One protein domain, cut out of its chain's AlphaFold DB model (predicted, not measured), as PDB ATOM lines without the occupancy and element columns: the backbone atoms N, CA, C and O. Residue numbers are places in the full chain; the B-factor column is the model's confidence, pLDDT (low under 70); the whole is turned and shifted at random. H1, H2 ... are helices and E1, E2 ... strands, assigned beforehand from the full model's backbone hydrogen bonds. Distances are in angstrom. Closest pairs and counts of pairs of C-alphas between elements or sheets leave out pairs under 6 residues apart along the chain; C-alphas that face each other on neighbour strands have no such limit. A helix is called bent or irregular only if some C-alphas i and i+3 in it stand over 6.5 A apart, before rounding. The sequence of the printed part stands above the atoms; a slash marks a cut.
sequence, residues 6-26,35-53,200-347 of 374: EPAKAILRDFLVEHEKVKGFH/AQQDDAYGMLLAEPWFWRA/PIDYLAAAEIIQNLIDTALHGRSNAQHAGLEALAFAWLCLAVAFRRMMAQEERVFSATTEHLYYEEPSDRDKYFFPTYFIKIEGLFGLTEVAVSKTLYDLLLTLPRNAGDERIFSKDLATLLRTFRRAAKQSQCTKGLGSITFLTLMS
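What this domain is: This is residues 6 to 26, 35 to 53 and 200 to 347 of the 374 residues of an uncharacterized protein of Parachlamydiales bacterium (UniProt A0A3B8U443). A small sheet of three strands, E1, E2 and E3, forms one side of a cluster of helices, with H6 and the last part of the long helix H4 packed on it. H4 runs through the middle of the cluster: H3 folds back beside it as a helical hairpin, H7 crosses it, the short H5 and H8 pack on it, and farther out H2 packs on H3 and H1 on H6. Residues 268 to 273, between E1 and E2, stick out. The printed part has 188 residues with eight named helices and three named strands, in the order H1 H2 H3 H4 H5 E1 E2 E3 H6 H7 H8; the class is mostly helix, and the sheet, in the order E1, E2, E3, is antiparallel. The whole is compact, with a radius of gyration of the C-alphas of 16.2 A and spans of 50 by 44 by 35 A.

How they stand to each other: E1, residues 261 to 263, E2, residues 277 to 283, and E3, residues 286 to 292, form a meander, each strand the antiparallel neighbour of the one before. In the hairpin of E1 and E2, N 262 and O 278 are 3.0 A apart, within hydrogen-bond range; in that of E2 and E3, N 281 and O 288 are 2.9 A apart. H6, residues 294 to 302, and H4, residues 222 to 243, are on one face of the sheet: two layers, helices and sheet. H6 has a height over the sheet of 9.4 A and runs slantwise to the strands, at 57 degrees to E2 on the local plane. H4 has a height of 7.3 A and runs across the strands, at 82 degrees to E2 on the local plane. H5, residues 250 to 254, only grazes the sheet, with residues 251 to 254. H4 is the hub, touching five other helices. H3, residues 203 to 219, forms a helical hairpin with it, at a shallow tilt of 28 degrees, opposite ways; the closest C-alphas, of Ala 217 and Gln 225, are 4.1 A apart. H7, residues 317 to 330, touches H4 with residues 319 to 324 alone, about perpendicular at 89 degrees; the closest C-alphas, of Ala 231 and Leu 320, are 4.9 A apart. H8, residues 342 to 346, touches H4, closest at the C-alphas of Ala 242 and Met 346, 4.5 A. H1, residues 6 to 23, H2, residues 35 to 51, and H3 form a bundle, three helices that touch one another; H1 and H3 only just touch, with 3 pairs of C-alphas within 8 A. H1 touches H6 at a shallow tilt of 14 degrees, opposite ways, closest at the C-alphas of Ala 8 and Thr 302, 5.4 A. Every O i to N i+4 pair is within hydrogen-bond range in H1, H3, H4, H5, H6, H7 and H8; in H2 8 of 13 are.

Where its parts are: E2 measures 18.5 A from first to last C-alpha and E3 18.4 A. H4 measures 32.0 A, from C-alpha 222 at (90.221, 139.808, 138.787) to C-alpha 243 at (117.705, 143.475, 122.862). H1, beginning with C-alpha 6 at (91.371, 133.050, 129.623), measures 25.6 A, H2 24.2 A, H3 23.8 A and H7 20.0 A. H2 is only just irregular: C-alphas 45 and 48 are 6.6 A apart. H8 ends with C-alpha 346 at (114.499, 148.970, 127.969).

The domain as a whole: The two C-alphas farthest apart, of Ala 35 and Gly 308, are 54.8 A apart. Residues 27 to 34 and 54 to 199 are not printed; the gaps between C-alphas are 18.0 A and 18.2 A. The links E1 to E2, H6 to H7 and H7 to H8 are long. The mean pLDDT of the printed part is 79.5; 46 residues are under 70, among them residues 35 to 53 and 268 to 274.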
ATOM      1  N   GLU A   6      90.926 134.437 129.746       92.94
ATOM      2  CA  GLU A   6      91.371 133.050 129.623       92.94
ATOM      3  C   GLU A   6      92.212 132.764 128.373       92.94
ATOM      4  O   GLU A   6      93.191 132.035 128.531       92.94
ATOM      5  N   PRO A   7      91.961 133.361 127.188       93.06
ATOM      6  CA  PRO A   7      92.850 133.186 126.038       93.06
ATOM      7  C   PRO A   7      94.300 133.598 126.343       93.06
ATOM      8  O   PRO A   7      95.228 132.820 126.132       93.06
ATOM      9  N   ALA A   8      94.490 134.776 126.942       92.25
ATOM     10  CA  ALA A   8      95.811 135.275 127.324       92.25
ATOM     11  C   ALA A   8      96.450 134.432 128.445       92.25
ATOM     12  O   ALA A   8      97.644 134.139 128.421       92.25
ATOM     13  N   LYS A   9      95.658 133.983 129.428       93.31
ATOM     14  CA  LYS A   9      96.147 133.105 130.504       93.31
ATOM     15  C   LYS A   9      96.527 131.712 130.007       93.31
ATOM     16  O   LYS A   9      97.441 131.120 130.572       93.31
ATOM     17  N   ALA A  10      95.845 131.175 128.996       92.81
ATOM     18  CA  ALA A  10      96.193 129.891 128.394       92.81
ATOM     19  C   ALA A  10      97.608 129.934 127.800       92.81
ATOM     20  O   ALA A  10      98.420 129.080 128.142       92.81
ATOM     21  N   ILE A  11      97.945 131.002 127.067       90.81
ATOM     22  CA  ILE A  11      99.300 131.230 126.536       90.81
ATOM     23  C   ILE A  11     100.344 131.237 127.660       90.81
ATOM     24  O   ILE A  11     101.402 130.625 127.526       90.81
ATOM     25  N   LEU A  12     100.049 131.883 128.795       89.88
ATOM     26  CA  LEU A  12     100.963 131.882 129.942       89.88
ATOM     27  C   LEU A  12     101.125 130.496 130.577       89.88
ATOM     28  O   LEU A  12     102.227 130.142 130.990       89.88
ATOM     29  N   ARG A  13     100.052 129.703 130.673       90.62
ATOM     30  CA  ARG A  13     100.132 128.328 131.193       90.62
ATOM     31  C   ARG A  13     100.959 127.439 130.264       90.62
ATOM     32  O   ARG A  13     101.805 126.698 130.758       90.62
ATOM     33  N   ASP A  14     100.775 127.563 128.953       86.25
ATOM     34  CA  ASP A  14     101.559 126.830 127.953       86.25
ATOM     35  C   ASP A  14     103.039 127.218 128.021       86.25
ATOM     36  O   ASP A  14     103.908 126.345 128.078       86.25
ATOM     37  N   PHE A  15     103.325 128.521 128.137       85.50
ATOM     38  CA  PHE A  15     104.670 129.033 128.382       85.50
ATOM     39  C   PHE A  15     105.305 128.409 129.635       85.50
ATOM     40  O   PHE A  15     106.450 127.971 129.579       85.50
ATOM     41  N   LEU A  16     104.574 128.314 130.752       84.19
ATOM     42  CA  LEU A  16     105.084 127.706 131.986       84.19
ATOM     43  C   LEU A  16     105.351 126.198 131.839       84.19
ATOM     44  O   LEU A  16     106.375 125.712 132.317       84.19
ATOM     45  N   VAL A  17     104.476 125.453 131.155       82.62
ATOM     46  CA  VAL A  17     104.684 124.018 130.874       82.62
ATOM     47  C   VAL A  17     105.941 123.807 130.033       82.62
ATOM     48  O   VAL A  17     106.740 122.907 130.284       82.62
ATOM     49  N   GLU A  18     106.118 124.637 129.015       71.62
ATOM     50  CA  GLU A  18     107.292 124.632 128.158       71.62
ATOM     51  C   GLU A  18     108.579 125.019 128.892       71.62
ATOM     52  O   GLU A  18     109.625 124.402 128.684       71.62
ATOM     53  N   HIS A  19     108.496 126.019 129.764       72.12
ATOM     54  CA  HIS A  19     109.592 126.488 130.593       72.12
ATOM     55  C   HIS A  19     110.116 125.386 131.529       72.12
ATOM     56  O   HIS A  19     111.324 125.159 131.610       72.12
ATOM     57  N   GLU A  20     109.219 124.637 132.177       69.81
ATOM     58  CA  GLU A  20     109.596 123.508 133.039       69.81
ATOM     59  C   GLU A  20     110.281 122.368 132.263       69.81
ATOM     60  O   GLU A  20     111.210 121.743 132.776       69.81
ATOM     61  N   LYS A  21     109.918 122.144 130.992       65.69
ATOM     62  CA  LYS A  21     110.624 121.171 130.137       65.69
ATOM     63  C   LYS A  21     112.078 121.574 129.882       65.69
ATOM     64  O   LYS A  21     112.933 120.699 129.856       65.69
ATOM     65  N   VAL A  22     112.371 122.868 129.709       59.88
ATOM     66  CA  VAL A  22     113.746 123.360 129.471       59.88
ATOM     67  C   VAL A  22     114.612 123.234 130.708       59.88
ATOM     68  O   VAL A  22     115.746 122.776 130.596       59.88
ATOM     69  N   LYS A  23     114.073 123.566 131.889       55.16
ATOM     70  CA  LYS A  23     114.790 123.350 133.153       55.16
ATOM     71  C   LYS A  23     115.284 121.911 133.272       55.16
ATOM     72  O   LYS A  23     116.429 121.703 133.641       55.16
ATOM     73  N   GLY A  24     114.467 120.931 132.880       45.78
ATOM     74  CA  GLY A  24     114.835 119.514 132.920       45.78
ATOM     75  C   GLY A  24     116.020 119.098 132.031       45.78
ATOM     76  O   GLY A  24     116.629 118.074 132.313       45.78
ATOM     77  N   PHE A  25     116.378 119.864 130.989       41.91
ATOM     78  CA  PHE A  25     117.456 119.514 130.045       41.91
ATOM     79  C   PHE A  25     118.851 120.018 130.449       41.91
ATOM     80  O   PHE A  25     119.844 119.510 129.932       41.91
ATOM     81  N   HIS A  26     118.954 120.994 131.356       43.44
ATOM     82  CA  HIS A  26     120.235 121.617 131.728       43.44
ATOM     83  C   HIS A  26     120.920 120.986 132.956       43.44
ATOM     84  O   HIS A  26     121.958 121.478 133.397       43.44
ATOM     85  N   ALA A  35     132.036 128.712 142.640       37.38
ATOM     86  CA  ALA A  35     132.056 130.132 142.262       37.38
ATOM     87  C   ALA A  35     131.867 130.401 140.753       37.38
ATOM     88  O   ALA A  35     131.531 131.514 140.372       37.38
ATOM     89  N   GLN A  36     132.089 129.403 139.887       37.31
ATOM     90  CA  GLN A  36     131.759 129.488 138.454       37.31
ATOM     91  C   GLN A  36     130.374 128.901 138.149       37.31
ATOM     92  O   GLN A  36     129.872 129.063 137.037       37.31
ATOM     93  N   GLN A  37     129.763 128.209 139.119       41.59
ATOM     94  CA  GLN A  37     128.395 127.725 139.009       41.59
ATOM     95  C   GLN A  37     127.401 128.874 139.207       41.59
ATOM     96  O   GLN A  37     126.542 129.043 138.358       41.59
ATOM     97  N   ASP A  38     127.529 129.723 140.225       42.84
ATOM     98  CA  ASP A  38     126.464 130.689 140.553       42.84
ATOM     99  C   ASP A  38     126.142 131.711 139.431       42.84
ATOM    100  O   ASP A  38     124.965 131.952 139.141       42.84
ATOM    101  N   ASP A  39     127.149 132.256 138.738       42.19
ATOM    102  CA  ASP A  39     126.963 133.289 137.700       42.19
ATOM    103  C   ASP A  39     126.428 132.694 136.382       42.19
ATOM    104  O   ASP A  39     125.447 133.180 135.809       42.19
ATOM    105  N   ALA A  40     127.025 131.584 135.924       43.59
ATOM    106  CA  ALA A  40     126.595 130.881 134.713       43.59
ATOM    107  C   ALA A  40     125.230 130.193 134.899       43.59
ATOM    108  O   ALA A  40     124.421 130.155 133.969       43.59
ATOM    109  N   TYR A  41     124.935 129.683 136.102       49.59
ATOM    110  CA  TYR A  41     123.628 129.106 136.427       49.59
ATOM    111  C   TYR A  41     122.553 130.181 136.541       49.59
ATOM    112  O   TYR A  41     121.418 129.935 136.139       49.59
ATOM    113  N   GLY A  42     122.884 131.371 137.049       49.91
ATOM    114  CA  GLY A  42     121.943 132.483 137.123       49.91
ATOM    115  C   GLY A  42     121.409 132.871 135.744       49.91
ATOM    116  O   GLY A  42     120.195 132.983 135.567       49.91
ATOM    117  N   MET A  43     122.295 132.975 134.746       50.88
ATOM    118  CA  MET A  43     121.877 133.208 133.365       50.88
ATOM    119  C   MET A  43     121.076 132.028 132.806       50.88
ATOM    120  O   MET A  43     119.997 132.266 132.290       50.88
ATOM    121  N   LEU A  44     121.512 130.773 132.968       54.69
ATOM    122  CA  LEU A  44     120.769 129.596 132.475       54.69
ATOM    123  C   LEU A  44     119.365 129.444 133.098       54.69
ATOM    124  O   LEU A  44     118.451 128.923 132.463       54.69
ATOM    125  N   LEU A  45     119.173 129.890 134.343       57.56
ATOM    126  CA  LEU A  45     117.878 129.863 135.036       57.56
ATOM    127  C   LEU A  45     116.979 131.046 134.666       57.56
ATOM    128  O   LEU A  45     115.751 130.929 134.723       57.56
ATOM    129  N   ALA A  46     117.578 132.182 134.317       59.44
ATOM    130  CA  ALA A  46     116.873 133.396 133.941       59.44
ATOM    131  C   ALA A  46     116.560 133.438 132.437       59.44
ATOM    132  O   ALA A  46     115.499 133.915 132.040       59.44
ATOM    133  N   GLU A  47     117.447 132.876 131.614       61.78
ATOM    134  CA  GLU A  47     117.391 132.830 130.157       61.78
ATOM    135  C   GLU A  47     116.023 132.332 129.683       61.78
ATOM    136  O   GLU A  47     115.368 133.102 128.997       61.78
ATOM    137  N   PRO A  48     115.455 131.192 130.113       64.44
ATOM    138  CA  PRO A  48     114.134 130.751 129.652       64.44
ATOM    139  C   PRO A  48     112.983 131.760 129.858       64.44
ATOM    140  O   PRO A  48     112.019 131.731 129.090       64.44
ATOM    141  N   TRP A  49     113.086 132.679 130.832       64.12
ATOM    142  CA  TRP A  49     112.104 133.748 131.075       64.12
ATOM    143  C   TRP A  49     112.177 134.902 130.061       64.12
ATOM    144  O   TRP A  49     111.199 135.635 129.897       64.12
ATOM    145  N   PHE A  50     113.311 135.045 129.367       61.97
ATOM    146  CA  PHE A  50     113.571 136.068 128.343       61.97
ATOM    147  C   PHE A  50     113.705 135.473 126.938       61.97
ATOM    148  O   PHE A  50     113.213 136.029 125.966       61.97
ATOM    149  N   TRP A  51     114.332 134.307 126.837       55.22
ATOM    150  CA  TRP A  51     114.786 133.616 125.632       55.22
ATOM    151  C   TRP A  51     113.651 133.027 124.811       55.22
ATOM    152  O   TRP A  51     113.662 133.046 123.585       55.22
ATOM    153  N   ARG A  52     112.596 132.572 125.490       51.62
ATOM    154  CA  ARG A  52     111.342 132.183 124.833       51.62
ATOM    155  C   ARG A  52     110.419 133.376 124.563       51.62
ATOM    156  O   ARG A  52     109.399 133.195 123.904       51.62
ATOM    157  N   ALA A  53     110.765 134.581 125.033       45.62
ATOM    158  CA  ALA A  53     110.080 135.847 124.745       45.62
ATOM    159  C   ALA A  53     110.776 136.677 123.637       45.62
ATOM    160  O   ALA A  53     110.137 137.511 122.996       45.62
ATOM    161  N   PRO A 200     120.663 149.301 133.769       66.38
ATOM    162  CA  PRO A 200     120.387 147.889 133.589       66.38
ATOM    163  C   PRO A 200     120.271 147.194 134.953       66.38
ATOM    164  O   PRO A 200     120.892 147.589 135.949       66.38
ATOM    165  N   ILE A 201     119.425 146.173 135.000       74.31
ATOM    166  CA  ILE A 201     119.312 145.234 136.120       74.31
ATOM    167  C   ILE A 201     119.860 143.884 135.685       74.31
ATOM    168  O   ILE A 201     119.979 143.617 134.491       74.31
ATOM    169  N   ASP A 202     120.190 143.026 136.643       72.62
ATOM    170  CA  ASP A 202     120.663 141.693 136.303       72.62
ATOM    171  C   ASP A 202     119.535 140.802 135.776       72.62
ATOM    172  O   ASP A 202     118.340 141.043 136.001       72.62
ATOM    173  N   TYR A 203     119.941 139.734 135.095       74.56
ATOM    174  CA  TYR A 203     119.029 138.728 134.568       74.56
ATOM    175  C   TYR A 203     118.143 138.082 135.647       74.56
ATOM    176  O   TYR A 203     116.969 137.832 135.384       74.56
ATOM    177  N   LEU A 204     118.625 137.851 136.871       75.38
ATOM    178  CA  LEU A 204     117.804 137.263 137.938       75.38
ATOM    179  C   LEU A 204     116.738 138.247 138.435       75.38
ATOM    180  O   LEU A 204     115.585 137.861 138.613       75.38
ATOM    181  N   ALA A 205     117.083 139.522 138.614       80.69
ATOM    182  CA  ALA A 205     116.154 140.579 138.994       80.69
ATOM    183  C   ALA A 205     115.073 140.777 137.934       80.69
ATOM    184  O   ALA A 205     113.889 140.834 138.272       80.69
ATOM    185  N   ALA A 206     115.456 140.827 136.658       85.25
ATOM    186  CA  ALA A 206     114.492 140.880 135.570       85.25
ATOM    187  C   ALA A 206     113.590 139.627 135.568       85.25
ATOM    188  O   ALA A 206     112.376 139.758 135.419       85.25
ATOM    189  N   ALA A 207     114.129 138.430 135.829       83.88
ATOM    190  CA  ALA A 207     113.365 137.185 135.787       83.88
ATOM    191  C   ALA A 207     112.382 137.091 136.959       83.88
ATOM    192  O   ALA A 207     111.224 136.737 136.753       83.88
ATOM    193  N   GLU A 208     112.793 137.474 138.171       85.44
ATOM    194  CA  GLU A 208     111.899 137.546 139.330       85.44
ATOM    195  C   GLU A 208     110.760 138.556 139.112       85.44
ATOM    196  O   GLU A 208     109.622 138.296 139.503       85.44
ATOM    197  N   ILE A 209     111.026 139.696 138.460       90.31
ATOM    198  CA  ILE A 209     109.974 140.655 138.090       90.31
ATOM    199  C   ILE A 209     108.954 139.997 137.152       90.31
ATOM    200  O   ILE A 209     107.750 140.088 137.407       90.31
ATOM    201  N   ILE A 210     109.420 139.324 136.095       91.44
ATOM    202  CA  ILE A 210     108.564 138.619 135.129       91.44
ATOM    203  C   ILE A 210     107.752 137.513 135.818       91.44
ATOM    204  O   ILE A 210     106.540 137.430 135.620       91.44
ATOM    205  N   GLN A 211     108.376 136.722 136.693       90.06
ATOM    206  CA  GLN A 211     107.703 135.689 137.488       90.06
ATOM    207  C   GLN A 211     106.583 136.270 138.358       90.06
ATOM    208  O   GLN A 211     105.456 135.777 138.333       90.06
ATOM    209  N   ASN A 212     106.858 137.363 139.073       92.38
ATOM    210  CA  ASN A 212     105.867 138.032 139.917       92.38
ATOM    211  C   ASN A 212     104.703 138.620 139.097       92.38
ATOM    212  O   ASN A 212     103.556 138.651 139.559       92.38
ATOM    213  N   LEU A 213     104.970 139.085 137.873       94.56
ATOM    214  CA  LEU A 213     103.934 139.544 136.946       94.56
ATOM    215  C   LEU A 213     103.070 138.383 136.436       94.56
ATOM    216  O   LEU A 213     101.847 138.524 136.412       94.56
ATOM    217  N   ILE A 214     103.670 137.236 136.101       92.75
ATOM    218  CA  ILE A 214     102.945 136.015 135.715       92.75
ATOM    219  C   ILE A 214     102.059 135.525 136.864       92.75
ATOM    220  O   ILE A 214     100.878 135.249 136.648       92.75
ATOM    221  N   ASP A 215     102.579 135.486 138.091       92.56
ATOM    222  CA  ASP A 215     101.789 135.114 139.269       92.56
ATOM    223  C   ASP A 215     100.602 136.071 139.473       92.56
ATOM    224  O   ASP A 215      99.460 135.648 139.663       92.56
ATOM    225  N   THR A 216     100.833 137.377 139.314       94.06
ATOM    226  CA  THR A 216      99.762 138.381 139.369       94.06
ATOM    227  C   THR A 216      98.716 138.166 138.267       94.06
ATOM    228  O   THR A 216      97.515 138.268 138.536       94.06
ATOM    229  N   ALA A 217      99.148 137.857 137.043       93.88
ATOM    230  CA  ALA A 217      98.289 137.615 135.886       93.88
ATOM    231  C   ALA A 217      97.420 136.354 136.044       93.88
ATOM    232  O   ALA A 217      96.236 136.363 135.693       93.88
ATOM    233  N   LEU A 218      97.978 135.279 136.607       93.06
ATOM    234  CA  LEU A 218      97.303 133.989 136.759       93.06
ATOM    235  C   LEU A 218      96.468 133.904 138.042       93.06
ATOM    236  O   LEU A 218      95.311 133.481 137.997       93.06
ATOM    237  N   HIS A 219      97.010 134.355 139.172       92.31
ATOM    238  CA  HIS A 219      96.465 134.093 140.511       92.31
ATOM    239  C   HIS A 219      95.996 135.354 141.250       92.31
ATOM    240  O   HIS A 219      95.409 135.266 142.330       92.31
ATOM    241  N   GLY A 220      96.201 136.544 140.676       89.19
ATOM    242  CA  GLY A 220      95.732 137.796 141.260       89.19
ATOM    243  C   GLY A 220      94.203 137.893 141.380       89.19
ATOM    244  O   GLY A 220      93.434 137.115 140.820       89.19
ATOM    245  N   ARG A 221      93.720 138.929 142.076       87.81
ATOM    246  CA  ARG A 221      92.290 139.299 142.020       87.81
ATOM    247  C   ARG A 221      91.924 139.717 140.593       87.81
ATOM    248  O   ARG A 221      92.763 140.290 139.913       87.81
ATOM    249  N   SER A 222      90.669 139.552 140.175       83.50
ATOM    250  CA  SER A 222      90.221 139.808 138.787       83.50
ATOM    251  C   SER A 222      90.737 141.124 138.162       83.50
ATOM    252  O   SER A 222      91.270 141.104 137.056       83.50
ATOM    253  N   ASN A 223      90.687 142.254 138.881       81.94
ATOM    254  CA  ASN A 223      91.222 143.530 138.374       81.94
ATOM    255  C   ASN A 223      92.758 143.559 138.276       81.94
ATOM    256  O   ASN A 223      93.308 144.219 137.399       81.94
ATOM    257  N   ALA A 224      93.444 142.863 139.185       88.38
ATOM    258  CA  ALA A 224      94.897 142.738 139.181       88.38
ATOM    259  C   ALA A 224      95.385 141.773 138.093       88.38
ATOM    260  O   ALA A 224      96.441 142.023 137.534       88.38
ATOM    261  N   GLN A 225      94.614 140.736 137.749       93.88
ATOM    262  CA  GLN A 225      94.959 139.798 136.672       93.88
ATOM    263  C   GLN A 225      95.049 140.506 135.321       93.88
ATOM    264  O   GLN A 225      96.034 140.347 134.612       93.88
ATOM    265  N   HIS A 226      94.057 141.340 134.994       93.44
ATOM    266  CA  HIS A 226      94.060 142.110 133.750       93.44
ATOM    267  C   HIS A 226      95.266 143.066 133.693       93.44
ATOM    268  O   HIS A 226      96.052 143.014 132.755       93.44
ATOM    269  N   ALA A 227      95.470 143.887 134.729       94.44
ATOM    270  CA  ALA A 227      96.624 144.786 134.770       94.44
ATOM    271  C   ALA A 227      97.966 144.028 134.791       94.44
ATOM    272  O   ALA A 227      98.951 144.524 134.256       94.44
ATOM    273  N   GLY A 228      98.004 142.836 135.396       94.94
ATOM    274  CA  GLY A 228      99.163 141.945 135.410       94.94
ATOM    275  C   GLY A 228      99.506 141.411 134.024       94.94
ATOM    276  O   GLY A 228     100.671 141.453 133.652       94.94
ATOM    277  N   LEU A 229      98.505 140.984 133.244       94.94
ATOM    278  CA  LEU A 229      98.679 140.527 131.859       94.94
ATOM    279  C   LEU A 229      99.248 141.628 130.963       94.94
ATOM    280  O   LEU A 229     100.255 141.414 130.293       94.94
ATOM    281  N   GLU A 230      98.639 142.814 130.978       95.75
ATOM    282  CA  GLU A 230      99.114 143.928 130.152       95.75
ATOM    283  C   GLU A 230     100.490 144.436 130.607       95.75
ATOM    284  O   GLU A 230     101.343 144.723 129.772       95.75
ATOM    285  N   ALA A 231     100.755 144.488 131.920       96.44
ATOM    286  CA  ALA A 231     102.067 144.882 132.436       96.44
ATOM    287  C   ALA A 231     103.156 143.849 132.105       96.44
ATOM    288  O   ALA A 231     104.286 144.241 131.831       96.44
ATOM    289  N   LEU A 232     102.830 142.554 132.112       95.19
ATOM    290  CA  LEU A 232     103.729 141.484 131.677       95.19
ATOM    291  C   LEU A 232     104.058 141.610 130.187       95.19
ATOM    292  O   LEU A 232     105.229 141.617 129.818       95.19
ATOM    293  N   ALA A 233     103.034 141.748 129.345       94.25
ATOM    294  CA  ALA A 233     103.210 141.904 127.907       94.25
ATOM    295  C   ALA A 233     104.042 143.153 127.575       94.25
ATOM    296  O   ALA A 233     104.960 143.087 126.761       94.25
ATOM    297  N   PHE A 234     103.786 144.270 128.263       95.62
ATOM    298  CA  PHE A 234     104.569 145.491 128.095       95.62
ATOM    299  C   PHE A 234     106.010 145.351 128.615       95.62
ATOM    300  O   PHE A 234     106.935 145.850 127.979       95.62
ATOM    301  N   ALA A 235     106.234 144.623 129.715       93.25
ATOM    302  CA  ALA A 235     107.575 144.320 130.222       93.25
ATOM    303  C   ALA A 235     108.395 143.489 129.221       93.25
ATOM    304  O   ALA A 235     109.547 143.820 128.945       93.25
ATOM    305  N   TRP A 236     107.799 142.444 128.643       91.25
ATOM    306  CA  TRP A 236     108.439 141.646 127.596       91.25
ATOM    307  C   TRP A 236     108.694 142.446 126.317       91.25
ATOM    308  O   TRP A 236     109.754 142.297 125.714       91.25
ATOM    309  N   LEU A 237     107.779 143.340 125.937       90.94
ATOM    310  CA  LEU A 237     107.980 144.239 124.804       90.94
ATOM    311  C   LEU A 237     109.147 145.211 125.040       90.94
ATOM    312  O   LEU A 237     109.973 145.404 124.152       90.94
ATOM    313  N   CYS A 238     109.263 145.774 126.247       89.62
ATOM    314  CA  CYS A 238     110.395 146.620 126.634       89.62
ATOM    315  C   CYS A 238     111.727 145.865 126.560       89.62
ATOM    316  O   CYS A 238     112.701 146.406 126.041       89.62
ATOM    317  N   LEU A 239     111.755 144.603 127.001       85.94
ATOM    318  CA  LEU A 239     112.934 143.757 126.837       85.94
ATOM    319  C   LEU A 239     113.253 143.535 125.352       85.94
ATOM    320  O   LEU A 239     114.391 143.736 124.948       85.94
ATOM    321  N   ALA A 240     112.273 143.195 124.510       83.56
ATOM    322  CA  ALA A 240     112.502 143.027 123.069       83.56
ATOM    323  C   ALA A 240     113.114 144.291 122.428       83.56
ATOM    324  O   ALA A 240     114.052 144.204 121.632       83.56
ATOM    325  N   VAL A 241     112.647 145.474 122.841       82.12
ATOM    326  CA  VAL A 241     113.220 146.773 122.460       82.12
ATOM    327  C   VAL A 241     114.674 146.922 122.915       82.12
ATOM    328  O   VAL A 241     115.518 147.338 122.116       82.12
ATOM    329  N   ALA A 242     114.984 146.533 124.154       77.94
ATOM    330  CA  ALA A 242     116.338 146.567 124.701       77.94
ATOM    331  C   ALA A 242     117.304 145.661 123.928       77.94
ATOM    332  O   ALA A 242     118.387 146.090 123.539       77.94
ATOM    333  N   PHE A 243     116.895 144.423 123.633       75.31
ATOM    334  CA  PHE A 243     117.705 143.475 122.862       75.31
ATOM    335  C   PHE A 243     117.884 143.909 121.404       75.31
ATOM    336  O   PHE A 243     118.938 143.673 120.810       75.31
ATOM    337  N   ARG A 244     116.898 144.610 120.830       72.12
ATOM    338  CA  ARG A 244     117.053 145.273 119.528       72.12
ATOM    339  C   ARG A 244     117.965 146.498 119.598       72.12
ATOM    340  O   ARG A 244     118.376 146.992 118.548       72.12
ATOM    341  N   ARG A 245     118.284 146.976 120.804       68.50
ATOM    342  CA  ARG A 245     118.995 148.229 121.047       68.50
ATOM    343  C   ARG A 245     118.303 149.394 120.328       68.50
ATOM    344  O   ARG A 245     118.927 150.224 119.670       68.50
ATOM    345  N   MET A 246     116.973 149.409 120.391       68.50
ATOM    346  CA  MET A 246     116.162 150.440 119.754       68.50
ATOM    347  C   MET A 246     115.962 151.617 120.706       68.50
ATOM    348  O   MET A 246     115.633 151.448 121.876       68.50
ATOM    349  N   MET A 247     116.107 152.830 120.181       64.75
ATOM    350  CA  MET A 247     115.932 154.057 120.952       64.75
ATOM    351  C   MET A 247     114.460 154.438 120.962       64.75
ATOM    352  O   MET A 247     113.927 154.926 119.960       64.75
ATOM    353  N   ALA A 248     113.801 154.212 122.088       68.25
ATOM    354  CA  ALA A 248     112.388 154.495 122.237       68.25
ATOM    355  C   ALA A 248     112.067 155.014 123.635       68.25
ATOM    356  O   ALA A 248     112.840 154.852 124.575       68.25
ATOM    357  N   GLN A 249     110.903 155.640 123.744       73.94
ATOM    358  CA  GLN A 249     110.314 156.085 125.004       73.94
ATOM    359  C   GLN A 249     109.201 155.111 125.396       73.94
ATOM    360  O   GLN A 249     108.569 154.539 124.502       73.94
ATOM    361  N   GLU A 250     108.934 154.946 126.697       84.38
ATOM    362  CA  GLU A 250     107.862 154.061 127.194       84.38
ATOM    363  C   GLU A 250     106.539 154.364 126.480       84.38
ATOM    364  O   GLU A 250     105.862 153.450 126.026       84.38
ATOM    365  N   GLU A 251     106.206 155.643 126.297       84.94
ATOM    366  CA  GLU A 251     104.983 156.107 125.643       84.94
ATOM    367  C   GLU A 251     104.899 155.669 124.179       84.94
ATOM    368  O   GLU A 251     103.826 155.281 123.715       84.94
ATOM    369  N   ARG A 252     106.022 155.694 123.453       83.31
ATOM    370  CA  ARG A 252     106.058 155.281 122.044       83.31
ATOM    371  C   ARG A 252     105.961 153.767 121.905       83.31
ATOM    372  O   ARG A 252     105.197 153.285 121.075       83.31
ATOM    373  N   VAL A 253     106.651 153.015 122.767       88.94
ATOM    374  CA  VAL A 253     106.497 151.550 122.845       88.94
ATOM    375  C   VAL A 253     105.050 151.190 123.197       88.94
ATOM    376  O   VAL A 253     104.457 150.302 122.589       88.94
ATOM    377  N   PHE A 254     104.456 151.916 124.144       92.00
ATOM    378  CA  PHE A 254     103.089 151.712 124.617       92.00
ATOM    379  C   PHE A 254     102.030 152.068 123.564       92.00
ATOM    380  O   PHE A 254     100.935 151.512 123.580       92.00
ATOM    381  N   SER A 255     102.349 152.965 122.626       89.31
ATOM    382  CA  SER A 255     101.440 153.383 121.551       89.31
ATOM    383  C   SER A 255     101.247 152.347 120.437       89.31
ATOM    384  O   SER A 255     100.423 152.564 119.549       89.31
ATOM    385  N   ALA A 256     101.975 151.225 120.468       90.44
ATOM    386  CA  ALA A 256     101.872 150.200 119.440       90.44
ATOM    387  C   ALA A 256     100.446 149.618 119.325       90.44
ATOM    388  O   ALA A 256      99.773 149.324 120.321       90.44
ATOM    389  N   THR A 257      99.995 149.438 118.083       92.62
ATOM    390  CA  THR A 257      98.683 148.883 117.735       92.62
ATOM    391  C   THR A 257      98.823 147.453 117.234       92.62
ATOM    392  O   THR A 257      99.917 146.992 116.899       92.62
ATOM    393  N   THR A 258      97.708 146.724 117.154       90.81
ATOM    394  CA  THR A 258      97.744 145.359 116.611       90.81
ATOM    395  C   THR A 258      98.069 145.304 115.121       90.81
ATOM    396  O   THR A 258      98.524 144.271 114.652       90.81
ATOM    397  N   GLU A 259      97.889 146.399 114.379       90.75
ATOM    398  CA  GLU A 259      98.287 146.481 112.966       90.75
ATOM    399  C   GLU A 259      99.808 146.495 112.782       90.75
ATOM    400  O   GLU A 259     100.322 146.147 111.721       90.75
ATOM    401  N   HIS A 260     100.548 146.876 113.824       92.25
ATOM    402  CA  HIS A 260     102.003 146.834 113.809       92.25
ATOM    403  C   HIS A 260     102.565 145.422 113.990       92.25
ATOM    404  O   HIS A 260     103.764 145.234 113.788       92.25
ATOM    405  N   LEU A 261     101.740 144.449 114.390       92.81
ATOM    406  CA  LEU A 261     102.127 143.049 114.522       92.81
ATOM    407  C   LEU A 261     102.039 142.365 113.159       92.81
ATOM    408  O   LEU A 261     101.008 142.424 112.492       92.81
ATOM    409  N   TYR A 262     103.108 141.686 112.755       92.44
ATOM    410  CA  TYR A 262     103.111 140.913 111.517       92.44
ATOM    411  C   TYR A 262     103.952 139.644 111.638       92.44
ATOM    412  O   TYR A 262     104.831 139.515 112.496       92.44
ATOM    413  N   TYR A 263     103.637 138.700 110.759       89.69
ATOM    414  CA  TYR A 263     104.335 137.436 110.601       89.69
ATOM    415  C   TYR A 263     105.052 137.425 109.253       89.69
ATOM    416  O   TYR A 263     104.456 137.770 108.231       89.69
ATOM    417  N   GLU A 264     106.317 137.021 109.259       84.50
ATOM    418  CA  GLU A 264     107.112 136.796 108.058       84.50
ATOM    419  C   GLU A 264     107.377 135.296 107.924       84.50
ATOM    420  O   GLU A 264     107.983 134.672 108.801       84.50
ATOM    421  N   GLU A 265     106.876 134.706 106.837       81.12
ATOM    422  CA  GLU A 265     107.072 133.289 106.556       81.12
ATOM    423  C   GLU A 265     108.558 133.039 106.256       81.12
ATOM    424  O   GLU A 265     109.106 133.631 105.320       81.12
ATOM    425  N   PRO A 266     109.248 132.201 107.048       73.31
ATOM    426  CA  PRO A 266     110.669 131.992 106.855       73.31
ATOM    427  C   PRO A 266     110.915 131.194 105.575       73.31
ATOM    428  O   PRO A 266     110.191 130.248 105.264       73.31
ATOM    429  N   SER A 267     112.005 131.508 104.874       70.69
ATOM    430  CA  SER A 267     112.476 130.651 103.785       70.69
ATOM    431  C   SER A 267     112.853 129.257 104.325       70.69
ATOM    432  O   SER A 267     113.287 129.117 105.473       70.69
ATOM    433  N   ASP A 268     112.760 128.211 103.494       65.75
ATOM    434  CA  ASP A 268     113.106 126.829 103.882       65.75
ATOM    435  C   ASP A 268     114.525 126.680 104.465       65.75
ATOM    436  O   ASP A 268     114.788 125.768 105.256       65.75
ATOM    437  N   ARG A 269     115.446 127.576 104.082       59.66
ATOM    438  CA  ARG A 269     116.834 127.609 104.569       59.66
ATOM    439  C   ARG A 269     116.990 128.360 105.895       59.66
ATOM    440  O   ARG A 269     117.927 128.076 106.637       59.66
ATOM    441  N   ASP A 270     116.057 129.252 106.209       59.41
ATOM    442  CA  ASP A 270     116.178 130.262 107.265       59.41
ATOM    443  C   ASP A 270     115.270 130.003 108.476       59.41
ATOM    444  O   ASP A 270     115.430 130.644 109.518       59.41
ATOM    445  N   LYS A 271     114.378 129.006 108.394       59.34
ATOM    446  CA  LYS A 271     113.388 128.647 109.431       59.34
ATOM    447  C   LYS A 271     113.929 128.400 110.844       59.34
ATOM    448  O   LYS A 271     113.156 128.441 111.794       59.34
ATOM    449  N   TYR A 272     115.225 128.124 110.991       55.19
ATOM    450  CA  TYR A 272     115.860 127.898 112.297       55.19
ATOM    451  C   TYR A 272     116.697 129.084 112.792       55.19
ATOM    452  O   TYR A 272     117.106 129.091 113.950       55.19
ATOM    453  N   PHE A 273     116.960 130.083 111.945       55.38
ATOM    454  CA  PHE A 273     117.916 131.156 112.241       55.38
ATOM    455  C   PHE A 273     117.287 132.552 112.241       55.38
ATOM    456  O   PHE A 273     117.824 133.450 112.892       55.38
ATOM    457  N   PHE A 274     116.141 132.736 111.583       63.38
ATOM    458  CA  PHE A 274     115.485 134.035 111.457       63.38
ATOM    459  C   PHE A 274     114.195 134.092 112.302       63.38
ATOM    460  O   PHE A 274     113.421 133.131 112.299       63.38
ATOM    461  N   PRO A 275     113.959 135.182 113.059       71.06
ATOM    462  CA  PRO A 275     112.679 135.440 113.698       71.06
ATOM    463  C   PRO A 275     111.581 135.560 112.642       71.06
ATOM    464  O   PRO A 275     111.812 136.041 111.537       71.06
ATOM    465  N   THR A 276     110.388 135.108 113.009       81.50
ATOM    466  CA  THR A 276     109.210 135.049 112.131       81.50
ATOM    467  C   THR A 276     108.068 135.931 112.619       81.50
ATOM    468  O   THR A 276     107.126 136.182 111.878       81.50
ATOM    469  N   TYR A 277     108.144 136.420 113.857       86.62
ATOM    470  CA  TYR A 277     107.135 137.276 114.470       86.62
ATOM    471  C   TYR A 277     107.759 138.620 114.814       86.62
ATOM    472  O   TYR A 277     108.827 138.690 115.433       86.62
ATOM    473  N   PHE A 278     107.076 139.688 114.428       88.31
ATOM    474  CA  PHE A 278     107.586 141.042 114.552       88.31
ATOM    475  C   PHE A 278     106.503 142.006 115.016       88.31
ATOM    476  O   PHE A 278     105.305 141.788 114.822       88.31
ATOM    477  N   ILE A 279     106.960 143.109 115.596       91.19
ATOM    478  CA  ILE A 279     106.158 144.291 115.873       91.19
ATOM    479  C   ILE A 279     106.899 145.538 115.390       91.19
ATOM    480  O   ILE A 279     108.102 145.690 115.620       91.19
ATOM    481  N   LYS A 280     106.191 146.447 114.720       89.56
ATOM    482  CA  LYS A 280     106.718 147.775 114.383       89.56
ATOM    483  C   LYS A 280     106.510 148.725 115.555       89.56
ATOM    484  O   LYS A 280     105.389 148.922 116.017       89.56
ATOM    485  N   ILE A 281     107.593 149.323 116.038       85.31
ATOM    486  CA  ILE A 281     107.548 150.271 117.152       85.31
ATOM    487  C   ILE A 281     108.105 151.608 116.692       85.31
ATOM    488  O   ILE A 281     109.127 151.673 116.010       85.31
ATOM    489  N   GLU A 282     107.432 152.686 117.077       76.94
ATOM    490  CA  GLU A 282     107.920 154.034 116.835       76.94
ATOM    491  C   GLU A 282     109.102 154.344 117.768       76.94
ATOM    492  O   GLU A 282     108.959 154.499 118.980       76.94
ATOM    493  N   GLY A 283     110.303 154.417 117.202       65.44
ATOM    494  CA  GLY A 283     111.493 154.904 117.891       65.44
ATOM    495  C   GLY A 283     111.677 156.410 117.712       65.44
ATOM    496  O   GLY A 283     110.858 157.097 117.099       65.44
ATOM    497  N   LEU A 284     112.798 156.944 118.200       57.06
ATOM    498  CA  LEU A 284     113.188 158.341 117.958       57.06
ATOM    499  C   LEU A 284     113.480 158.639 116.477       57.06
ATOM    500  O   LEU A 284     113.339 159.779 116.045       57.06
ATOM    501  N   PHE A 285     113.849 157.615 115.706       57.41
ATOM    502  CA  PHE A 285     114.235 157.713 114.294       57.41
ATOM    503  C   PHE A 285     113.181 157.127 113.341       57.41
ATOM    504  O   PHE A 285     113.478 156.859 112.180       57.41
ATOM    505  N   GLY A 286     111.949 156.938 113.826       63.47
ATOM    506  CA  GLY A 286     110.825 156.396 113.063       63.47
ATOM    507  C   GLY A 286     110.473 154.951 113.420       63.47
ATOM    508  O   GLY A 286     110.959 154.391 114.406       63.47
ATOM    509  N   LEU A 287     109.589 154.356 112.618       75.62
ATOM    510  CA  LEU A 287     109.120 152.981 112.791       75.62
ATOM    511  C   LEU A 287     110.258 151.987 112.558       75.62
ATOM    512  O   LEU A 287     110.855 151.945 111.486       75.62
ATOM    513  N   THR A 288     110.535 151.176 113.573       76.06
ATOM    514  CA  THR A 288     111.573 150.146 113.558       76.06
ATOM    515  C   THR A 288     110.948 148.785 113.818       76.06
ATOM    516  O   THR A 288     110.071 148.637 114.668       76.06
ATOM    517  N   GLU A 289     111.417 147.780 113.087       83.81
ATOM    518  CA  GLU A 289     110.994 146.394 113.256       83.81
ATOM    519  C   GLU A 289     111.732 145.762 114.440       83.81
ATOM    520  O   GLU A 289     112.972 145.759 114.511       83.81
ATOM    521  N   VAL A 290     110.947 145.245 115.385       83.75
ATOM    522  CA  VAL A 290     111.413 144.562 116.589       83.75
ATOM    523  C   VAL A 290     110.929 143.121 116.535       83.75
ATOM    524  O   VAL A 290     109.729 142.855 116.488       83.75
ATOM    525  N   ALA A 291     111.875 142.185 116.519       82.12
ATOM    526  CA  ALA A 291     111.573 140.765 116.596       82.12
ATOM    527  C   ALA A 291     111.026 140.422 117.987       82.12
ATOM    528  O   ALA A 291     111.574 140.848 119.005       82.12
ATOM    529  N   VAL A 292     109.965 139.622 118.024       84.81
ATOM    530  CA  VAL A 292     109.334 139.134 119.254       84.81
ATOM    531  C   VAL A 292     109.180 137.621 119.175       84.81
ATOM    532  O   VAL A 292     109.186 137.043 118.088       84.81
ATOM    533  N   SER A 293     109.057 136.935 120.309       81.62
ATOM    534  CA  SER A 293     108.695 135.521 120.243       81.62
ATOM    535  C   SER A 293     107.240 135.323 119.847       81.62
ATOM    536  O   SER A 293     106.395 136.198 120.037       81.62
ATOM    537  N   LYS A 294     106.936 134.104 119.393       84.88
ATOM    538  CA  LYS A 294     105.563 133.648 119.187       84.88
ATOM    539  C   LYS A 294     104.701 133.837 120.442       84.88
ATOM    540  O   LYS A 294     103.579 134.308 120.337       84.88
ATOM    541  N   THR A 295     105.227 133.521 121.626       87.00
ATOM    542  CA  THR A 295     104.497 133.671 122.895       87.00
ATOM    543  C   THR A 295     104.115 135.122 123.161       87.00
ATOM    544  O   THR A 295     102.969 135.394 123.510       87.00
ATOM    545  N   LEU A 296     105.054 136.060 122.986       90.38
ATOM    546  CA  LEU A 296     104.763 137.481 123.152       90.38
ATOM    547  C   LEU A 296     103.788 137.965 122.073       90.38
ATOM    548  O   LEU A 296     102.828 138.652 122.398       90.38
ATOM    549  N   TYR A 297     103.993 137.568 120.817       91.38
ATOM    550  CA  TYR A 297     103.109 137.901 119.700       91.38
ATOM    551  C   TYR A 297     101.658 137.461 119.954       91.38
ATOM    552  O   TYR A 297     100.739 138.282 119.919       91.38
ATOM    553  N   ASP A 298     101.455 136.187 120.294       91.69
ATOM    554  CA  ASP A 298     100.139 135.622 120.591       91.69
ATOM    555  C   ASP A 298      99.522 136.291 121.829       91.69
ATOM    556  O   ASP A 298      98.319 136.567 121.863       91.69
ATOM    557  N   LEU A 299     100.336 136.599 122.847       93.00
ATOM    558  CA  LEU A 299      99.864 137.314 124.029       93.00
ATOM    559  C   LEU A 299      99.352 138.708 123.653       93.00
ATOM    560  O   LEU A 299      98.228 139.043 124.009       93.00
ATOM    561  N   LEU A 300     100.125 139.497 122.897       93.56
ATOM    562  CA  LEU A 300      99.741 140.854 122.484       93.56
ATOM    563  C   LEU A 300      98.437 140.856 121.663       93.56
ATOM    564  O   LEU A 300      97.610 141.747 121.843       93.56
ATOM    565  N   LEU A 301      98.207 139.844 120.817       92.88
ATOM    566  CA  LEU A 301      96.963 139.705 120.044       92.88
ATOM    567  C   LEU A 301      95.741 139.326 120.893       92.88
ATOM    568  O   LEU A 301      94.611 139.718 120.574       92.88
ATOM    569  N   THR A 302      95.955 138.544 121.951       92.50
ATOM    570  CA  THR A 302      94.889 138.003 122.811       92.50
ATOM    571  C   THR A 302      94.588 138.864 124.030       92.50
ATOM    572  O   THR A 302      93.628 138.573 124.752       92.50
ATOM    573  N   LEU A 303      95.359 139.933 124.261       92.75
ATOM    574  CA  LEU A 303      95.050 140.892 125.311       92.75
ATOM    575  C   LEU A 303      93.638 141.473 125.111       92.75
ATOM    576  O   LEU A 303      93.230 141.810 123.991       92.75
ATOM    577  N   PRO A 304      92.864 141.585 126.199       86.75
ATOM    578  CA  PRO A 304      91.529 142.151 126.143       86.75
ATOM    579  C   PRO A 304      91.568 143.639 125.786       86.75
ATOM    580  O   PRO A 304      92.231 144.436 126.441       86.75
ATOM    581  N   ARG A 305      90.783 144.030 124.782       85.69
ATOM    582  CA  ARG A 305      90.739 145.403 124.267       85.69
ATOM    583  C   ARG A 305      89.385 146.060 124.500       85.69
ATOM    584  O   ARG A 305      88.371 145.387 124.721       85.69
ATOM    585  N   ASN A 306      89.375 147.389 124.465       83.19
ATOM    586  CA  ASN A 306      88.134 148.153 124.404       83.19
ATOM    587  C   ASN A 306      87.554 148.047 122.986       83.19
ATOM    588  O   ASN A 306      88.293 147.976 122.007       83.19
ATOM    589  N   ALA A 307      86.228 148.004 122.863       77.56
ATOM    590  CA  ALA A 307      85.589 147.912 121.553       77.56
ATOM    591  C   ALA A 307      85.932 149.148 120.701       77.56
ATOM    592  O   ALA A 307      85.713 150.272 121.148       77.56
ATOM    593  N   GLY A 308      86.448 148.925 119.489       76.19
ATOM    594  CA  GLY A 308      86.863 149.993 118.574       76.19
ATOM    595  C   GLY A 308      88.229 150.617 118.880       76.19
ATOM    596  O   GLY A 308      88.576 151.606 118.248       76.19
ATOM    597  N   ASP A 309      88.989 150.068 119.835       81.44
ATOM    598  CA  ASP A 309      90.358 150.498 120.124       81.44
ATOM    599  C   ASP A 309      91.366 149.602 119.386       81.44
ATOM    600  O   ASP A 309      91.355 148.376 119.534       81.44
ATOM    601  N   GLU A 310      92.226 150.219 118.579       83.62
ATOM    602  CA  GLU A 310      93.293 149.549 117.821       83.62
ATOM    603  C   GLU A 310      94.554 149.318 118.668       83.62
ATOM    604  O   GLU A 310      95.452 148.565 118.276       83.62
ATOM    605  N   ARG A 311      94.635 149.949 119.846       89.06
ATOM    606  CA  ARG A 311      95.767 149.797 120.763       89.06
ATOM    607  C   ARG A 311      95.828 148.386 121.328       89.06
ATOM    608  O   ARG A 311      94.811 147.753 121.610       89.06
ATOM    609  N   ILE A 312      97.053 147.920 121.555       93.12
ATOM    610  CA  ILE A 312      97.296 146.626 122.198       93.12
ATOM    611  C   ILE A 312      96.850 146.651 123.669       93.12
ATOM    612  O   ILE A 312      96.249 145.695 124.153       93.12
ATOM    613  N   PHE A 313      97.136 147.747 124.377       94.00
ATOM    614  CA  PHE A 313      96.904 147.873 125.815       94.00
ATOM    615  C   PHE A 313      95.646 148.694 126.108       94.00
ATOM    616  O   PHE A 313      95.509 149.824 125.639       94.00
ATOM    617  N   SER A 314      94.741 148.147 126.921       91.88
ATOM    618  CA  SER A 314      93.501 148.816 127.323       91.88
ATOM    619  C   SER A 314      93.646 149.646 128.604       91.88
ATOM    620  O   SER A 314      92.835 150.545 128.856       91.88
ATOM    621  N   LYS A 315      94.643 149.350 129.450       92.19
ATOM    622  CA  LYS A 315      94.972 150.123 130.656       92.19
ATOM    623  C   LYS A 315      95.946 151.238 130.330       92.19
ATOM    624  O   LYS A 315      96.859 151.060 129.540       92.19
ATOM    625  N   ASP A 316      95.808 152.366 131.021       92.62
ATOM    626  CA  ASP A 316      96.792 153.441 130.937       92.62
ATOM    627  C   ASP A 316      98.187 153.005 131.432       92.62
ATOM    628  O   ASP A 316      98.337 152.162 132.327       92.62
ATOM    629  N   LEU A 317      99.223 153.636 130.869       91.25
ATOM    630  CA  LEU A 317     100.623 153.370 131.205       91.25
ATOM    631  C   LEU A 317     100.906 153.546 132.709       91.25
ATOM    632  O   LEU A 317     101.686 152.794 133.290       91.25
ATOM    633  N   ALA A 318     100.227 154.480 133.381       92.25
ATOM    634  CA  ALA A 318     100.381 154.703 134.819       92.25
ATOM    635  C   ALA A 318      99.916 153.493 135.657       92.25
ATOM    636  O   ALA A 318     100.541 153.130 136.662       92.25
ATOM    637  N   THR A 319      98.838 152.834 135.240       93.75
ATOM    638  CA  THR A 319      98.288 151.623 135.849       93.75
ATOM    639  C   THR A 319      99.210 150.437 135.620       93.75
ATOM    640  O   THR A 319      99.458 149.679 136.568       93.75
ATOM    641  N   LEU A 320      99.761 150.302 134.409       94.88
ATOM    642  CA  LEU A 320     100.771 149.286 134.121       94.88
ATOM    643  C   LEU A 320     102.020 149.512 134.976       94.88
ATOM    644  O   LEU A 320     102.465 148.591 135.658       94.88
ATOM    645  N   LEU A 321     102.508 150.752 135.064       92.25
ATOM    646  CA  LEU A 321     103.693 151.111 135.845       92.25
ATOM    647  C   LEU A 321     103.500 150.837 137.339       92.25
ATOM    648  O   LEU A 321     104.410 150.360 138.019       92.25
ATOM    649  N   ARG A 322     102.308 151.108 137.881       93.31
ATOM    650  CA  ARG A 322     101.976 150.772 139.273       93.31
ATOM    651  C   ARG A 322     101.999 149.263 139.511       93.31
ATOM    652  O   ARG A 322     102.504 148.826 140.547       93.31
ATOM    653  N   THR A 323     101.456 148.482 138.579       94.94
ATOM    654  CA  THR A 323     101.447 147.012 138.654       94.94
ATOM    655  C   THR A 323     102.867 146.460 138.571       94.94
ATOM    656  O   THR A 323     103.280 145.692 139.439       94.94
ATOM    657  N   PHE A 324     103.653 146.956 137.620       94.50
ATOM    658  CA  PHE A 324     105.061 146.626 137.448       94.50
ATOM    659  C   PHE A 324     105.894 146.927 138.694       94.50
ATOM    660  O   PHE A 324     106.568 146.051 139.228       94.50
ATOM    661  N   ARG A 325     105.782 148.140 139.250       91.50
ATOM    662  CA  ARG A 325     106.492 148.524 140.481       91.50
ATOM    663  C   ARG A 325     106.130 147.638 141.669       91.50
ATOM    664  O   ARG A 325     106.960 147.440 142.554       91.50
ATOM    665  N   ARG A 326     104.899 147.124 141.730       91.38
ATOM    666  CA  ARG A 326     104.491 146.180 142.774       91.38
ATOM    667  C   ARG A 326     105.198 144.835 142.607       91.38
ATOM    668  O   ARG A 326     105.722 144.339 143.599       91.38
ATOM    669  N   ALA A 327     105.255 144.304 141.386       90.81
ATOM    670  CA  ALA A 327     105.991 143.079 141.073       90.81
ATOM    671  C   ALA A 327     107.500 143.240 141.334       90.81
ATOM    672  O   ALA A 327     108.120 142.388 141.968       90.81
ATOM    673  N   ALA A 328     108.073 144.389 140.965       88.88
ATOM    674  CA  ALA A 328     109.464 144.712 141.259       88.88
ATOM    675  C   ALA A 328     109.751 144.787 142.759       88.88
ATOM    676  O   ALA A 328     110.759 144.258 143.199       88.88
ATOM    677  N   LYS A 329     108.860 145.356 143.580       86.94
ATOM    678  CA  LYS A 329     109.029 145.382 145.046       86.94
ATOM    679  C   LYS A 329     108.940 144.006 145.717       86.94
ATOM    680  O   LYS A 329     109.392 143.875 146.852       86.94
ATOM    681  N   GLN A 330     108.309 143.025 145.074       85.81
ATOM    682  CA  GLN A 330     108.203 141.656 145.590       85.81
ATOM    683  C   GLN A 330     109.473 140.840 145.335       85.81
ATOM    684  O   GLN A 330     109.759 139.920 146.101       85.81
ATOM    685  N   SER A 331     110.240 141.195 144.299       81.19
ATOM    686  CA  SER A 331     111.517 140.557 144.002       81.19
ATOM    687  C   SER A 331     112.511 140.776 145.146       81.19
ATOM    688  O   SER A 331     112.591 141.842 145.763       81.19
ATOM    689  N   GLN A 332     113.261 139.726 145.465       76.69
ATOM    690  CA  GLN A 332     114.370 139.822 146.398       76.69
ATOM    691  C   GLN A 332     115.560 140.476 145.698       76.69
ATOM    692  O   GLN A 332     116.200 141.348 146.290       76.69
ATOM    693  N   CYS A 333     115.843 140.100 144.453       71.38
ATOM    694  CA  CYS A 333     116.978 140.599 143.671       71.38
ATOM    695  C   CYS A 333     116.928 142.118 143.433       71.38
ATOM    696  O   CYS A 333     117.962 142.776 143.394       71.38
ATOM    697  N   THR A 334     115.740 142.719 143.411       72.19
ATOM    698  CA  THR A 334     115.560 144.172 143.243       72.19
ATOM    699  C   THR A 334     115.757 145.004 144.515       72.19
ATOM    700  O   THR A 334     115.733 146.243 144.474       72.19
ATOM    701  N   LYS A 335     115.937 144.366 145.679       69.62
ATOM    702  CA  LYS A 335     116.098 145.078 146.952       69.62
ATOM    703  C   LYS A 335     117.363 145.935 146.937       69.62
ATOM    704  O   LYS A 335     118.465 145.436 146.759       69.62
ATOM    705  N   GLY A 336     117.195 147.230 147.198       65.38
ATOM    706  CA  GLY A 336     118.304 148.190 147.251       65.38
ATOM    707  C   GLY A 336     118.695 148.799 145.900       65.38
ATOM    708  O   GLY A 336     119.557 149.670 145.879       65.38
ATOM    709  N   LEU A 337     118.037 148.419 144.794       65.56
ATOM    710  CA  LEU A 337     118.318 148.961 143.454       65.56
ATOM    711  C   LEU A 337     117.686 150.345 143.192       65.56
ATOM    712  O   LEU A 337     117.949 150.964 142.167       65.56
ATOM    713  N   GLY A 338     116.858 150.853 144.110       68.94
ATOM    714  CA  GLY A 338     116.115 152.102 143.926       68.94
ATOM    715  C   GLY A 338     114.801 151.910 143.158       68.94
ATOM    716  O   GLY A 338     114.132 150.887 143.300       68.94
ATOM    717  N   SER A 339     114.374 152.925 142.399       74.19
ATOM    718  CA  SER A 339     113.124 152.869 141.625       74.19
ATOM    719  C   SER A 339     113.337 152.150 140.293       74.19
ATOM    720  O   SER A 339     114.014 152.682 139.422       74.19
ATOM    721  N   ILE A 340     112.676 151.007 140.113       80.31
ATOM    722  CA  ILE A 340     112.655 150.229 138.863       80.31
ATOM    723  C   ILE A 340     111.377 150.571 138.077       80.31
ATOM    724  O   ILE A 340     110.284 150.632 138.656       80.31
ATOM    725  N   THR A 341     111.505 150.830 136.774       85.94
ATOM    726  CA  THR A 341     110.401 151.162 135.844       85.94
ATOM    727  C   THR A 341     110.512 150.344 134.551       85.94
ATOM    728  O   THR A 341     111.408 149.512 134.445       85.94
ATOM    729  N   PHE A 342     109.625 150.537 133.568       88.00
ATOM    730  CA  PHE A 342     109.735 149.800 132.302       88.00
ATOM    731  C   PHE A 342     110.965 150.224 131.496       88.00
ATOM    732  O   PHE A 342     111.616 149.364 130.916       88.00
ATOM    733  N   LEU A 343     111.379 151.492 131.584       80.06
ATOM    734  CA  LEU A 343     112.676 151.964 131.084       80.06
ATOM    735  C   LEU A 343     113.850 151.118 131.590       80.06
ATOM    736  O   LEU A 343     114.857 151.001 130.903       80.06
ATOM    737  N   THR A 344     113.736 150.513 132.779       82.31
ATOM    738  CA  THR A 344     114.784 149.638 133.321       82.31
ATOM    739  C   THR A 344     114.925 148.372 132.499       82.31
ATOM    740  O   THR A 344     116.034 147.895 132.310       82.31
ATOM    741  N   LEU A 345     113.811 147.873 131.968       84.75
ATOM    742  CA  LEU A 345     113.785 146.748 131.044       84.75
ATOM    743  C   LEU A 345     114.073 147.148 129.594       84.75
ATOM    744  O   LEU A 345     114.290 146.262 128.780       84.75
ATOM    745  N   MET A 346     114.065 148.446 129.271       80.25
ATOM    746  CA  MET A 346     114.499 148.970 127.969       80.25
ATOM    747  C   MET A 346     116.026 149.129 127.877       80.25
ATOM    748  O   MET A 346     116.548 149.324 126.783       80.25
ATOM    749  N   SER A 347     116.741 149.013 129.000       73.81
ATOM    750  CA  SER A 347     118.187 148.776 129.038       73.81
ATOM    751  C   SER A 347     118.419 147.265 129.125       73.81
ATOM    752  O   SER A 347     117.762 146.588 129.919       73.81
TER     753      SER A 347